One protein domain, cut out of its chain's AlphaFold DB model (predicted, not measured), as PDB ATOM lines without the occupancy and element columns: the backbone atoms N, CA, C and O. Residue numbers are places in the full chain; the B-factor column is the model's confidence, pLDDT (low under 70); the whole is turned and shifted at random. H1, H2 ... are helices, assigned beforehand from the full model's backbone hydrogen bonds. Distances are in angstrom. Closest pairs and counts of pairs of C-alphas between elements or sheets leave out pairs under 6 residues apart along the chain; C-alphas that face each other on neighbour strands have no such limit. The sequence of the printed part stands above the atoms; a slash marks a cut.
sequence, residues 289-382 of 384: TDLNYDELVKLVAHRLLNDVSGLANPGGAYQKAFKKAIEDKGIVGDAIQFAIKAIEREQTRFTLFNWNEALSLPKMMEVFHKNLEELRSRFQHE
ATOM      1  N   THR A 289     230.913 209.035 173.455       76.25
ATOM      2  CA  THR A 289     232.208 208.540 172.970       76.25
ATOM      3  C   THR A 289     232.170 207.068 172.571       76.25
ATOM      4  O   THR A 289     232.864 206.694 171.632       76.25
ATOM      5  N   ASP A 290     231.355 206.254 173.245       81.00
ATOM      6  CA  ASP A 290     231.462 204.791 173.176       81.00
ATOM      7  C   ASP A 290     230.411 204.127 172.281       81.00
ATOM      8  O   ASP A 290     230.599 202.977 171.886       81.00
ATOM      9  N   LEU A 291     229.311 204.817 171.953       83.56
ATOM     10  CA  LEU A 291     228.283 204.244 171.082       83.56
ATOM     11  C   LEU A 291     228.825 204.072 169.661       83.56
ATOM     12  O   LEU A 291     229.225 205.039 169.007       83.56
ATOM     13  N   ASN A 292     228.786 202.839 169.167       85.50
ATOM     14  CA  ASN A 292     229.152 202.545 167.787       85.50
ATOM     15  C   ASN A 292     228.042 202.967 166.805       85.50
ATOM     16  O   ASN A 292     226.935 203.340 167.200       85.50
ATOM     17  N   TYR A 293     228.330 202.888 165.503       89.56
ATOM     18  CA  TYR A 293     227.399 203.290 164.442       89.56
ATOM     19  C   TYR A 293     226.001 202.664 164.596       89.56
ATOM     20  O   TYR A 293     225.001 203.381 164.612       89.56
ATOM     21  N   ASP A 294     225.925 201.344 164.788       88.56
ATOM     22  CA  ASP A 294     224.656 200.621 164.916       88.56
ATOM     23  C   ASP A 294     223.873 201.041 166.164       88.56
ATOM     24  O   ASP A 294     222.638 201.058 166.173       88.56
ATOM     25  N   GLU A 295     224.571 201.362 167.250       88.56
ATOM     26  CA  GLU A 295     223.949 201.849 168.476       88.56
ATOM     27  C   GLU A 295     223.451 203.288 168.340       88.56
ATOM     28  O   GLU A 295     222.361 203.595 168.826       88.56
ATOM     29  N   LEU A 296     224.181 204.148 167.625       91.75
ATOM     30  CA  LEU A 296     223.725 205.496 167.282       91.75
ATOM     31  C   LEU A 296     222.485 205.446 166.377       91.75
ATOM     32  O   LEU A 296     221.517 206.164 166.633       91.75
ATOM     33  N   VAL A 297     222.452 204.541 165.392       92.25
ATOM     34  CA  VAL A 297     221.270 204.272 164.554       92.25
ATOM     35  C   VAL A 297     220.067 203.880 165.417       92.25
ATOM     36  O   VAL A 297     218.990 204.469 165.293       92.25
ATOM     37  N   LYS A 298     220.240 202.933 166.350       90.62
ATOM     38  CA  LYS A 298     219.176 202.517 167.285       90.62
ATOM     39  C   LYS A 298     218.737 203.656 168.203       90.62
ATOM     40  O   LYS A 298     217.542 203.786 168.461       90.62
ATOM     41  N   LEU A 299     219.670 204.474 168.689       89.38
ATOM     42  CA  LEU A 299     219.383 205.625 169.543       89.38
ATOM     43  C   LEU A 299     218.521 206.658 168.805       89.38
ATOM     44  O   LEU A 299     217.511 207.112 169.349       89.38
ATOM     45  N   VAL A 300     218.882 206.991 167.561       90.50
ATOM     46  CA  VAL A 300     218.107 207.916 166.722       90.50
ATOM     47  C   VAL A 300     216.729 207.330 166.412       90.50
ATOM     48  O   VAL A 300     215.721 208.005 166.625       90.50
ATOM     49  N   ALA A 301     216.657 206.058 166.010       88.81
ATOM     50  CA  ALA A 301     215.396 205.368 165.740       88.81
ATOM     51  C   ALA A 301     214.475 205.343 166.969       88.81
ATOM     52  O   ALA A 301     213.281 205.618 166.871       88.81
ATOM     53  N   HIS A 302     215.029 205.059 168.149       85.81
ATOM     54  CA  HIS A 302     214.277 205.043 169.398       85.81
ATOM     55  C   HIS A 302     213.693 206.421 169.730       85.81
ATOM     56  O   HIS A 302     212.528 206.509 170.114       85.81
ATOM     57  N   ARG A 303     214.469 207.502 169.571       84.56
ATOM     58  CA  ARG A 303     213.982 208.875 169.797       84.56
ATOM     59  C   ARG A 303     212.880 209.254 168.810       84.56
ATOM     60  O   ARG A 303     211.861 209.783 169.239       84.56
ATOM     61  N   LEU A 304     213.029 208.901 167.531       82.44
ATOM     62  CA  LEU A 304     212.000 209.122 166.505       82.44
ATOM     63  C   LEU A 304     210.669 208.426 166.828       82.44
ATOM     64  O   LEU A 304     209.612 208.942 166.464       82.44
ATOM     65  N   LEU A 305     210.726 207.264 167.488       79.88
ATOM     66  CA  LEU A 305     209.559 206.450 167.835       79.88
ATOM     67  C   LEU A 305     208.913 206.834 169.170       79.88
ATOM     68  O   LEU A 305     207.689 206.825 169.273       79.88
ATOM     69  N   ASN A 306     209.724 207.110 170.191       75.00
ATOM     70  CA  ASN A 306     209.271 207.111 171.585       75.00
ATOM     71  C   ASN A 306     209.493 208.437 172.320       75.00
ATOM     72  O   ASN A 306     208.868 208.654 173.354       75.00
ATOM     73  N   ASP A 307     210.390 209.303 171.840       77.56
ATOM     74  CA  ASP A 307     210.809 210.504 172.574       77.56
ATOM     75  C   ASP A 307     211.161 211.671 171.639       77.56
ATOM     76  O   ASP A 307     212.238 212.264 171.705       77.56
ATOM     77  N   VAL A 308     210.226 212.011 170.747       76.12
ATOM     78  CA  VAL A 308     210.347 213.154 169.819       76.12
ATOM     79  C   VAL A 308     210.466 214.476 170.585       76.12
ATOM     80  O   VAL A 308     211.166 215.394 170.172       76.12
ATOM     81  N   SER A 309     209.826 214.549 171.751       69.06
ATOM     82  CA  SER A 309     209.871 215.716 172.630       69.06
ATOM     83  C   SER A 309     211.207 215.879 173.365       69.06
ATOM     84  O   SER A 309     211.406 216.909 174.006       69.06
ATOM     85  N   GLY A 310     212.107 214.888 173.304       67.81
ATOM     86  CA  GLY A 310     213.417 214.930 173.957       67.81
ATOM     87  C   GLY A 310     213.359 214.936 175.489       67.81
ATOM     88  O   GLY A 310     214.279 215.433 176.137       67.81
ATOM     89  N   LEU A 311     212.277 214.424 176.079       71.06
ATOM     90  CA  LEU A 311     212.018 214.478 177.520       71.06
ATOM     91  C   LEU A 311     212.723 213.357 178.287       71.06
ATOM     92  O   LEU A 311     212.893 213.464 179.504       71.06
ATOM     93  N   ALA A 312     213.128 212.276 177.617       65.06
ATOM     94  CA  ALA A 312     213.852 211.190 178.257       65.06
ATOM     95  C   ALA A 312     215.350 211.526 178.361       65.06
ATOM     96  O   ALA A 312     216.047 211.688 177.357       65.06
ATOM     97  N   ASN A 313     215.849 211.584 179.601       67.38
ATOM     98  CA  ASN A 313     217.250 211.865 179.941       67.38
ATOM     99  C   ASN A 313     217.814 213.162 179.303       67.38
ATOM    100  O   ASN A 313     218.815 213.109 178.575       67.38
ATOM    101  N   PRO A 314     217.182 214.331 179.539       70.44
ATOM    102  CA  PRO A 314     217.647 215.592 178.973       70.44
ATOM    103  C   PRO A 314     219.025 215.959 179.545       70.44
ATOM    104  O   PRO A 314     219.251 215.895 180.750       70.44
ATOM    105  N   GLY A 315     219.964 216.329 178.671       70.88
ATOM    106  CA  GLY A 315     221.310 216.791 179.049       70.88
ATOM    107  C   GLY A 315     222.347 215.704 179.378       70.88
ATOM    108  O   GLY A 315     223.530 216.026 179.485       70.88
ATOM    109  N   GLY A 316     221.949 214.431 179.483       78.38
ATOM    110  CA  GLY A 316     222.875 213.313 179.716       78.38
ATOM    111  C   GLY A 316     223.769 212.991 178.507       78.38
ATOM    112  O   GLY A 316     223.559 213.498 177.403       78.38
ATOM    113  N   ALA A 317     224.755 212.103 178.666       80.00
ATOM    114  CA  ALA A 317     225.654 211.745 177.561       80.00
ATOM    115  C   ALA A 317     224.922 211.139 176.349       80.00
ATOM    116  O   ALA A 317     225.258 211.454 175.212       80.00
ATOM    117  N   TYR A 318     223.833 210.390 176.555       83.00
ATOM    118  CA  TYR A 318     222.969 209.934 175.456       83.00
ATOM    119  C   TYR A 318     222.326 211.087 174.670       83.00
ATOM    120  O   TYR A 318     222.089 210.955 173.472       83.00
ATOM    121  N   GLN A 319     222.043 212.228 175.310       84.50
ATOM    122  CA  GLN A 319     221.577 213.429 174.612       84.50
ATOM    123  C   GLN A 319     222.692 214.007 173.736       84.50
ATOM    124  O   GLN A 319     222.442 214.371 172.591       84.50
ATOM    125  N   LYS A 320     223.924 214.072 174.256       84.44
ATOM    126  CA  LYS A 320     225.094 214.544 173.501       84.44
ATOM    127  C   LYS A 320     225.395 213.626 172.309       84.44
ATOM    128  O   LYS A 320     225.585 214.124 171.204       84.44
ATOM    129  N   ALA A 321     225.365 212.309 172.517       87.00
ATOM    130  CA  ALA A 321     225.523 211.300 171.469       87.00
ATOM    131  C   ALA A 321     224.464 211.456 170.371       87.00
ATOM    132  O   ALA A 321     224.785 211.525 169.189       87.00
ATOM    133  N   PHE A 322     223.198 211.599 170.774       88.31
ATOM    134  CA  PHE A 322     222.091 211.819 169.852       88.31
ATOM    135  C   PHE A 322     222.243 213.123 169.052       88.31
ATOM    136  O   PHE A 322     222.033 213.107 167.842       88.31
ATOM    137  N   LYS A 323     222.639 214.235 169.697       86.38
ATOM    138  CA  LYS A 323     222.875 215.525 169.021       86.38
ATOM    139  C   LYS A 323     223.938 215.404 167.923       86.38
ATOM    140  O   LYS A 323     223.718 215.913 166.834       86.38
ATOM    141  N   LYS A 324     225.033 214.674 168.167       87.12
ATOM    142  CA  LYS A 324     226.041 214.381 167.128       87.12
ATOM    143  C   LYS A 324     225.462 213.485 166.019       87.12
ATOM    144  O   LYS A 324     225.671 213.736 164.840       87.12
ATOM    145  N   ALA A 325     224.705 212.452 166.390       90.00
ATOM    146  CA  ALA A 325     224.181 211.456 165.456       90.00
ATOM    147  C   ALA A 325     223.086 211.981 164.507       90.00
ATOM    148  O   ALA A 325     223.033 211.564 163.355       90.00
ATOM    149  N   ILE A 326     222.211 212.894 164.952       89.25
ATOM    150  CA  ILE A 326     221.105 213.433 164.128       89.25
ATOM    151  C   ILE A 326     221.578 214.380 163.005       89.25
ATOM    152  O   ILE A 326     220.828 214.681 162.062       89.25
ATOM    153  N   GLU A 327     222.819 214.856 163.103       89.00
ATOM    154  CA  GLU A 327     223.496 215.652 162.077       89.00
ATOM    155  C   GLU A 327     224.088 214.769 160.963       89.00
ATOM    156  O   GLU A 327     224.220 215.222 159.823       89.00
ATOM    157  N   ASP A 328     224.360 213.491 161.248       91.19
ATOM    158  CA  ASP A 328     224.859 212.520 160.277       91.19
ATOM    159  C   ASP A 328     223.712 211.958 159.417       91.19
ATOM    160  O   ASP A 328     222.812 211.252 159.881       91.19
ATOM    161  N   LYS A 329     223.750 212.259 158.114       89.69
ATOM    162  CA  LYS A 329     222.717 211.827 157.162       89.69
ATOM    163  C   LYS A 329     222.660 210.308 156.976       89.69
ATOM    164  O   LYS A 329     221.572 209.796 156.722       89.69
ATOM    165  N   GLY A 330     223.793 209.613 157.077       92.38
ATOM    166  CA  GLY A 330     223.852 208.157 156.971       92.38
ATOM    167  C   GLY A 330     223.141 207.507 158.151       92.38
ATOM    168  O   GLY A 330     222.207 206.735 157.951       92.38
ATOM    169  N   ILE A 331     223.507 207.914 159.373       93.62
ATOM    170  CA  ILE A 331     222.879 207.407 160.604       93.62
ATOM    171  C   ILE A 331     221.370 207.667 160.594       93.62
ATOM    172  O   ILE A 331     220.586 206.776 160.915       93.62
ATOM    173  N   VAL A 332     220.940 208.871 160.204       91.94
ATOM    174  CA  VAL A 332     219.511 209.216 160.136       91.94
ATOM    175  C   VAL A 332     218.763 208.350 159.118       91.94
ATOM    176  O   VAL A 332     217.666 207.876 159.418       91.94
ATOM    177  N   GLY A 333     219.339 208.127 157.934       90.88
ATOM    178  CA  GLY A 333     218.739 207.276 156.905       90.88
ATOM    179  C   GLY A 333     218.503 205.851 157.409       90.88
ATOM    180  O   GLY A 333     217.378 205.346 157.338       90.88
ATOM    181  N   ASP A 334     219.531 205.248 158.002       94.19
ATOM    182  CA  ASP A 334     219.460 203.893 158.550       94.19
ATOM    183  C   ASP A 334     218.532 203.808 159.769       94.19
ATOM    184  O   ASP A 334     217.790 202.835 159.920       94.19
ATOM    185  N   ALA A 335     218.486 204.849 160.603       91.62
ATOM    186  CA  ALA A 335     217.597 204.924 161.758       91.62
ATOM    187  C   ALA A 335     216.119 204.959 161.361       91.62
ATOM    188  O   ALA A 335     215.300 204.281 161.982       91.62
ATOM    189  N   ILE A 336     215.769 205.699 160.305       90.44
ATOM    190  CA  ILE A 336     214.406 205.711 159.760       90.44
ATOM    191  C   ILE A 336     214.033 204.311 159.262       90.44
ATOM    192  O   ILE A 336     212.973 203.795 159.617       90.44
ATOM    193  N   GLN A 337     214.916 203.650 158.505       90.19
ATOM    194  CA  GLN A 337     214.672 202.282 158.032       90.19
ATOM    195  C   GLN A 337     214.538 201.281 159.187       90.19
ATOM    196  O   GLN A 337     213.670 200.405 159.162       90.19
ATOM    197  N   PHE A 338     215.365 201.421 160.223       90.69
ATOM    198  CA  PHE A 338     215.282 200.609 161.431       90.69
ATOM    199  C   PHE A 338     213.950 200.824 162.165       90.69
ATOM    200  O   PHE A 338     213.303 199.852 162.557       90.69
ATOM    201  N   ALA A 339     213.510 202.078 162.312       86.25
ATOM    202  CA  ALA A 339     212.253 202.430 162.964       86.25
ATOM    203  C   ALA A 339     211.030 201.876 162.216       86.25
ATOM    204  O   ALA A 339     210.134 201.312 162.846       86.25
ATOM    205  N   ILE A 340     211.021 201.957 160.880       84.19
ATOM    206  CA  ILE A 340     209.974 201.367 160.028       84.19
ATOM    207  C   ILE A 340     209.887 199.860 160.261       84.19
ATOM    208  O   ILE A 340     208.824 199.353 160.614       84.19
ATOM    209  N   LYS A 341     211.017 199.148 160.149       85.38
ATOM    210  CA  LYS A 341     211.063 197.695 160.372       85.38
ATOM    211  C   LYS A 341     210.613 197.311 161.781       85.38
ATOM    212  O   LYS A 341     209.977 196.274 161.960       85.38
ATOM    213  N   ALA A 342     210.937 198.122 162.790       83.06
ATOM    214  CA  ALA A 342     210.481 197.900 164.158       83.06
ATOM    215  C   ALA A 342     208.953 198.025 164.271       83.06
ATOM    216  O   ALA A 342     208.325 197.139 164.850       83.06
ATOM    217  N   ILE A 343     208.343 199.055 163.670       77.25
ATOM    218  CA  ILE A 343     206.879 199.199 163.622       77.25
ATOM    219  C   ILE A 343     206.242 198.022 162.879       77.25
ATOM    220  O   ILE A 343     205.336 197.402 163.426       77.25
ATOM    221  N   GLU A 344     206.723 197.663 161.686       77.56
ATOM    222  CA  GLU A 344     206.198 196.525 160.910       77.56
ATOM    223  C   GLU A 344     206.246 195.215 161.721       77.56
ATOM    224  O   GLU A 344     205.287 194.432 161.759       77.56
ATOM    225  N   ARG A 345     207.348 194.987 162.447       78.19
ATOM    226  CA  ARG A 345     207.512 193.805 163.302       78.19
ATOM    227  C   ARG A 345     206.558 193.794 164.494       78.19
ATOM    228  O   ARG A 345     206.083 192.731 164.879       78.19
ATOM    229  N   GLU A 346     206.301 194.934 165.119       71.88
ATOM    230  CA  GLU A 346     205.415 194.999 166.284       71.88
ATOM    231  C   GLU A 346     203.926 195.079 165.874       71.88
ATOM    232  O   GLU A 346     203.068 194.545 166.577       71.88
ATOM    233  N   GLN A 347     203.604 195.606 164.681       68.62
ATOM    234  CA  GLN A 347     202.273 195.503 164.058       68.62
ATOM    235  C   GLN A 347     201.887 194.042 163.818       68.62
ATOM    236  O   GLN A 347     200.803 193.613 164.209       68.62
ATOM    237  N   THR A 348     202.796 193.246 163.245       68.88
ATOM    238  CA  THR A 348     202.566 191.805 163.026       68.88
ATOM    239  C   THR A 348     202.442 191.005 164.328       68.88
ATOM    240  O   THR A 348     201.923 189.890 164.317       68.88
ATOM    241  N   ARG A 349     202.886 191.568 165.459       67.50
ATOM    242  CA  ARG A 349     202.799 190.963 166.798       67.50
ATOM    243  C   ARG A 349     201.643 191.492 167.648       67.50
ATOM    244  O   ARG A 349     201.451 190.976 168.747       67.50
ATOM    245  N   PHE A 350     200.880 192.474 167.160       59.25
ATOM    246  CA  PHE A 350     199.794 193.141 167.892       59.25
ATOM    247  C   PHE A 350     200.228 193.748 169.245       59.25
ATOM    248  O   PHE A 350     199.446 193.806 170.192       59.25
ATOM    249  N   THR A 351     201.483 194.191 169.361       54.09
ATOM    250  CA  THR A 351     202.095 194.688 170.612       54.09
ATOM    251  C   THR A 351     202.154 196.216 170.713       54.09
ATOM    252  O   THR A 351     202.588 196.750 171.736       54.09
ATOM    253  N   LEU A 352     201.722 196.945 169.681       54.78
ATOM    254  CA  LEU A 352     201.768 198.410 169.649       54.78
ATOM    255  C   LEU A 352     200.578 199.025 170.396       54.78
ATOM    256  O   LEU A 352     199.438 198.900 169.967       54.78
ATOM    257  N   PHE A 353     200.857 199.743 171.488       43.22
ATOM    258  CA  PHE A 353     199.832 200.362 172.343       43.22
ATOM    259  C   PHE A 353     199.303 201.723 171.842       43.22
ATOM    260  O   PHE A 353     198.283 202.179 172.344       43.22
ATOM    261  N   ASN A 354     199.975 202.376 170.881       51.94
ATOM    262  CA  ASN A 354     199.648 203.752 170.449       51.94
ATOM    263  C   ASN A 354     199.600 203.983 168.926       51.94
ATOM    264  O   ASN A 354     199.211 205.064 168.492       51.94
ATOM    265  N   TRP A 355     199.961 203.000 168.099       53.94
ATOM    266  CA  TRP A 355     199.860 203.115 166.637       53.94
ATOM    267  C   TRP A 355     198.565 202.435 166.190       53.94
ATOM    268  O   TRP A 355     198.575 201.324 165.670       53.94
ATOM    269  N   ASN A 356     197.437 203.086 166.484       48.09
ATOM    270  CA  ASN A 356     196.089 202.533 166.290       48.09
ATOM    271  C   ASN A 356     195.644 202.443 164.820       48.09
ATOM    272  O   ASN A 356     194.594 201.872 164.538       48.09
ATOM    273  N   GLU A 357     196.434 202.954 163.876       55.72
ATOM    274  CA  GLU A 357     196.172 202.821 162.444       55.72
ATOM    275  C   GLU A 357     197.371 202.177 161.746       55.72
ATOM    276  O   GLU A 357     198.523 202.559 161.968       55.72
ATOM    277  N   ALA A 358     197.099 201.207 160.870       56.38
ATOM    278  CA  ALA A 358     198.094 200.683 159.948       56.38
ATOM    279  C   ALA A 358     198.474 201.797 158.959       56.38
ATOM    280  O   ALA A 358     197.813 202.011 157.941       56.38
ATOM    281  N   LEU A 359     199.514 202.564 159.280       62.06
ATOM    282  CA  LEU A 359     200.029 203.586 158.380       62.06
ATOM    283  C   LEU A 359     200.733 202.910 157.204       62.06
ATOM    284  O   LEU A 359     201.632 202.094 157.381       62.06
ATOM    285  N   SER A 360     200.350 203.285 155.983       66.75
ATOM    286  CA  SER A 360     201.110 202.934 154.782       66.75
ATOM    287  C   SER A 360     202.539 203.482 154.882       66.75
ATOM    288  O   SER A 360     202.719 204.586 155.400       66.75
ATOM    289  N   LEU A 361     203.524 202.789 154.304       64.88
ATOM    290  CA  LEU A 361     204.932 203.211 154.289       64.88
ATOM    291  C   LEU A 361     205.152 204.705 153.945       64.88
ATOM    292  O   LEU A 361     205.897 205.358 154.676       64.88
ATOM    293  N   PRO A 362     204.473 205.305 152.941       74.31
ATOM    294  CA  PRO A 362     204.606 206.739 152.662       74.31
ATOM    295  C   PRO A 362     204.193 207.645 153.833       74.31
ATOM    296  O   PRO A 362     204.885 208.611 154.134       74.31
ATOM    297  N   LYS A 363     203.113 207.299 154.546       73.50
ATOM    298  CA  LYS A 363     202.652 208.038 155.733       73.50
ATOM    299  C   LYS A 363     203.603 207.867 156.919       73.50
ATOM    300  O   LYS A 363     203.822 208.818 157.657       73.50
ATOM    301  N   MET A 364     204.191 206.679 157.101       72.69
ATOM    302  CA  MET A 364     205.218 206.473 158.133       72.69
ATOM    303  C   MET A 364     206.458 207.329 157.856       72.69
ATOM    304  O   MET A 364     206.973 207.977 158.763       72.69
ATOM    305  N   MET A 365     206.896 207.386 156.596       71.88
ATOM    306  CA  MET A 365     208.002 208.247 156.178       71.88
ATOM    307  C   MET A 365     207.708 209.721 156.458       71.88
ATOM    308  O   MET A 365     208.567 210.405 157.007       71.88
ATOM    309  N   GLU A 366     206.507 210.203 156.141       81.31
ATOM    310  CA  GLU A 366     206.087 211.578 156.432       81.31
ATOM    311  C   GLU A 366     206.134 211.889 157.939       81.31
ATOM    312  O   GLU A 366     206.715 212.895 158.344       81.31
ATOM    313  N   VAL A 367     205.611 210.989 158.783       79.81
ATOM    314  CA  VAL A 367     205.661 211.132 160.249       79.81
ATOM    315  C   VAL A 367     207.104 211.178 160.755       79.81
ATOM    316  O   VAL A 367     207.433 212.036 161.571       79.81
ATOM    317  N   PHE A 368     207.989 210.311 160.259       80.12
ATOM    318  CA  PHE A 368     209.388 210.322 160.688       80.12
ATOM    319  C   PHE A 368     210.146 211.569 160.243       80.12
ATOM    320  O   PHE A 368     210.937 212.089 161.026       80.12
ATOM    321  N   HIS A 369     209.888 212.085 159.040       83.56
ATOM    322  CA  HIS A 369     210.475 213.351 158.599       83.56
ATOM    323  C   HIS A 369     209.981 214.518 159.457       83.56
ATOM    324  O   HIS A 369     210.794 215.317 159.912       83.56
ATOM    325  N   LYS A 370     208.681 214.564 159.771       85.88
ATOM    326  CA  LYS A 370     208.119 215.572 160.677       85.88
ATOM    327  C   LYS A 370     208.740 215.498 162.077       85.88
ATOM    328  O   LYS A 370     209.141 216.522 162.623       85.88
ATOM    329  N   ASN A 371     208.862 214.299 162.647       82.81
ATOM    330  CA  ASN A 371     209.496 214.101 163.954       82.81
ATOM    331  C   ASN A 371     210.972 214.522 163.926       82.81
ATOM    332  O   ASN A 371     211.460 215.139 164.871       82.81
ATOM    333  N   LEU A 372     211.685 214.210 162.839       82.69
ATOM    334  CA  LEU A 372     213.073 214.618 162.634       82.69
ATOM    335  C   LEU A 372     213.210 216.147 162.584       82.69
ATOM    336  O   LEU A 372     214.133 216.691 163.191       82.69
ATOM    337  N   GLU A 373     212.311 216.837 161.884       84.75
ATOM    338  CA  GLU A 373     212.273 218.301 161.834       84.75
ATOM    339  C   GLU A 373     211.979 218.914 163.207       84.75
ATOM    340  O   GLU A 373     212.680 219.843 163.612       84.75
ATOM    341  N   GLU A 374     211.015 218.370 163.957       82.81
ATOM    342  CA  GLU A 374     210.710 218.830 165.318       82.81
ATOM    343  C   GLU A 374     211.915 218.661 166.255       82.81
ATOM    344  O   GLU A 374     212.283 219.598 166.969       82.81
ATOM    345  N   LEU A 375     212.571 217.498 166.211       79.31
ATOM    346  CA  LEU A 375     213.788 217.232 166.976       79.31
ATOM    347  C   LEU A 375     214.882 218.246 166.611       79.31
ATOM    348  O   LEU A 375     215.424 218.914 167.489       79.31
ATOM    349  N   ARG A 376     215.179 218.422 165.318       80.38
ATOM    350  CA  ARG A 376     216.213 219.367 164.855       80.38
ATOM    351  C   ARG A 376     215.923 220.808 165.267       80.38
ATOM    352  O   ARG A 376     216.828 221.479 165.759       80.38
ATOM    353  N   SER A 377     214.682 221.269 165.104       79.62
ATOM    354  CA  SER A 377     214.272 222.626 165.480       79.62
ATOM    355  C   SER A 377     214.481 222.883 166.973       79.62
ATOM    356  O   SER A 377     215.073 223.896 167.343       79.62
ATOM    357  N   ARG A 378     214.078 221.945 167.839       72.69
ATOM    358  CA  ARG A 378     214.267 222.077 169.291       72.69
ATOM    359  C   ARG A 378     215.742 222.169 169.675       72.69
ATOM    360  O   ARG A 378     216.103 223.019 170.482       72.69
ATOM    361  N   PHE A 379     216.606 221.347 169.079       68.25
ATOM    362  CA  PHE A 379     218.024 221.343 169.452       68.25
ATOM    363  C   PHE A 379     218.817 222.527 168.900       68.25
ATOM    364  O   PHE A 379     219.790 222.922 169.533       68.25
ATOM    365  N   GLN A 380     218.391 223.144 167.794       63.91
ATOM    366  CA  GLN A 380     218.977 224.407 167.327       63.91
ATOM    367  C   GLN A 380     218.725 225.570 168.301       63.91
ATOM    368  O   GLN A 380     219.548 226.479 168.391       63.91
ATOM    369  N   HIS A 381     217.631 225.532 169.068       56.97
ATOM    370  CA  HIS A 381     217.318 226.549 170.075       56.97
ATOM    371  C   HIS A 381     218.065 226.376 171.408       56.97
ATOM    372  O   HIS A 381     218.074 227.307 172.199       56.97
ATOM    373  N   GLU A 382     218.711 225.232 171.658       53.62
ATOM    374  CA  GLU A 382     219.507 224.987 172.878       53.62
ATOM    375  C   GLU A 382     221.003 225.337 172.724       53.62
ATOM    376  O   GLU A 382     221.770 225.169 173.672       53.62
TER     377      GLU A 382
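AT A GLANCE: This is residues 289 to 382 of the 384 residues of an uncharacterized protein of Legionella oakridgensis ATCC 33761 = DSM 21215 (UniProt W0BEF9). A rounded cluster of four crossed helices: H1 packs steeply across the long helix H3, and the first part of the long helix H4, residues 361 to 368, packs on residues 336 to 340 of H3. The short helix H2 packs about perpendicular to H1, on its residues 296 to 300, and a long loop, residues 348 to 360, runs from the end of H3 to the beginning of H4. The printed part has 94 residues, with four named helices in the order H1, H2, H3, H4 and no named strand; the class is all helix. The whole is compact, with a radius of gyration of the C-alphas of 13.3 A, and it spans 35 by 26 by 23 A.

HOW THE PARTS SIT: H1, residues 293 to 306, is the hub, the helix that touches most others: H2, residues 317 to 325, H3, residues 329 to 347, and H4, residues 361 to 380. H1 touches H2 with residues 296 to 300 alone, about perpendicular at 79 degrees; their closest C-alphas are those of Leu 296 and Ala 325, 6.3 A apart. H1 and H3 touch with 21 pairs of C-alphas within 8 A, at a steep tilt of 56 degrees, the same way; their closest C-alphas, of Ala 301 and Ala 335, are 4.6 A apart. H1 and H4 only just touch, with 3 pairs of C-alphas within 8 A, about perpendicular at 82 degrees; the closest are those of Leu 304 and Asn 371, 6.1 A apart. H2 and H3 are close but not clearly touching, with the C-alphas of Ala 325 and Ile 331 closest at 6.5 A. H2 and H4 are also close but not clearly touching, with the C-alphas of Lys 323 and Phe 379 closest at 7.6 A. H3 and H4 touch at a steep tilt of 50 degrees, opposite ways; the closest C-alphas are those of Ile 336 and Phe 368, 6.9 A apart. The packing is mostly crossed: of the four touching pairs, 0 are at a shallow tilt. In H1, H2, H3 and H4 every O i to N i+4 pair is within hydrogen-bond range.

IN THESE COORDINATES: H1 runs from Tyr 293, C-alpha at (227.399, 203.290, 164.442), to Asn 306, over 19.9 A. H2 runs from Ala 317 to Ala 325, over 12.2 A. H3 runs from Lys 329, C-alpha at (222.717, 211.827, 157.162), to Gln 347, over 27.1 A. H4, the longest helix by residues, runs from Leu 361 to Gln 380, C-alpha at (218.977, 224.407, 167.327), over 28.6 A.

THE WHOLE: The two C-alphas farthest apart, of Arg 349 and His 381, are 38.6 A apart. The printed part has no cut. The link from H2 to H3 is tight, that from H1 to H2 short, and that from H3 to H4 long, with 13 residues. The mean pLDDT of the printed part is 77.9, and it is under 70 at residues 309 to 310, 312 to 313, 347 to 361 and 379 to 382.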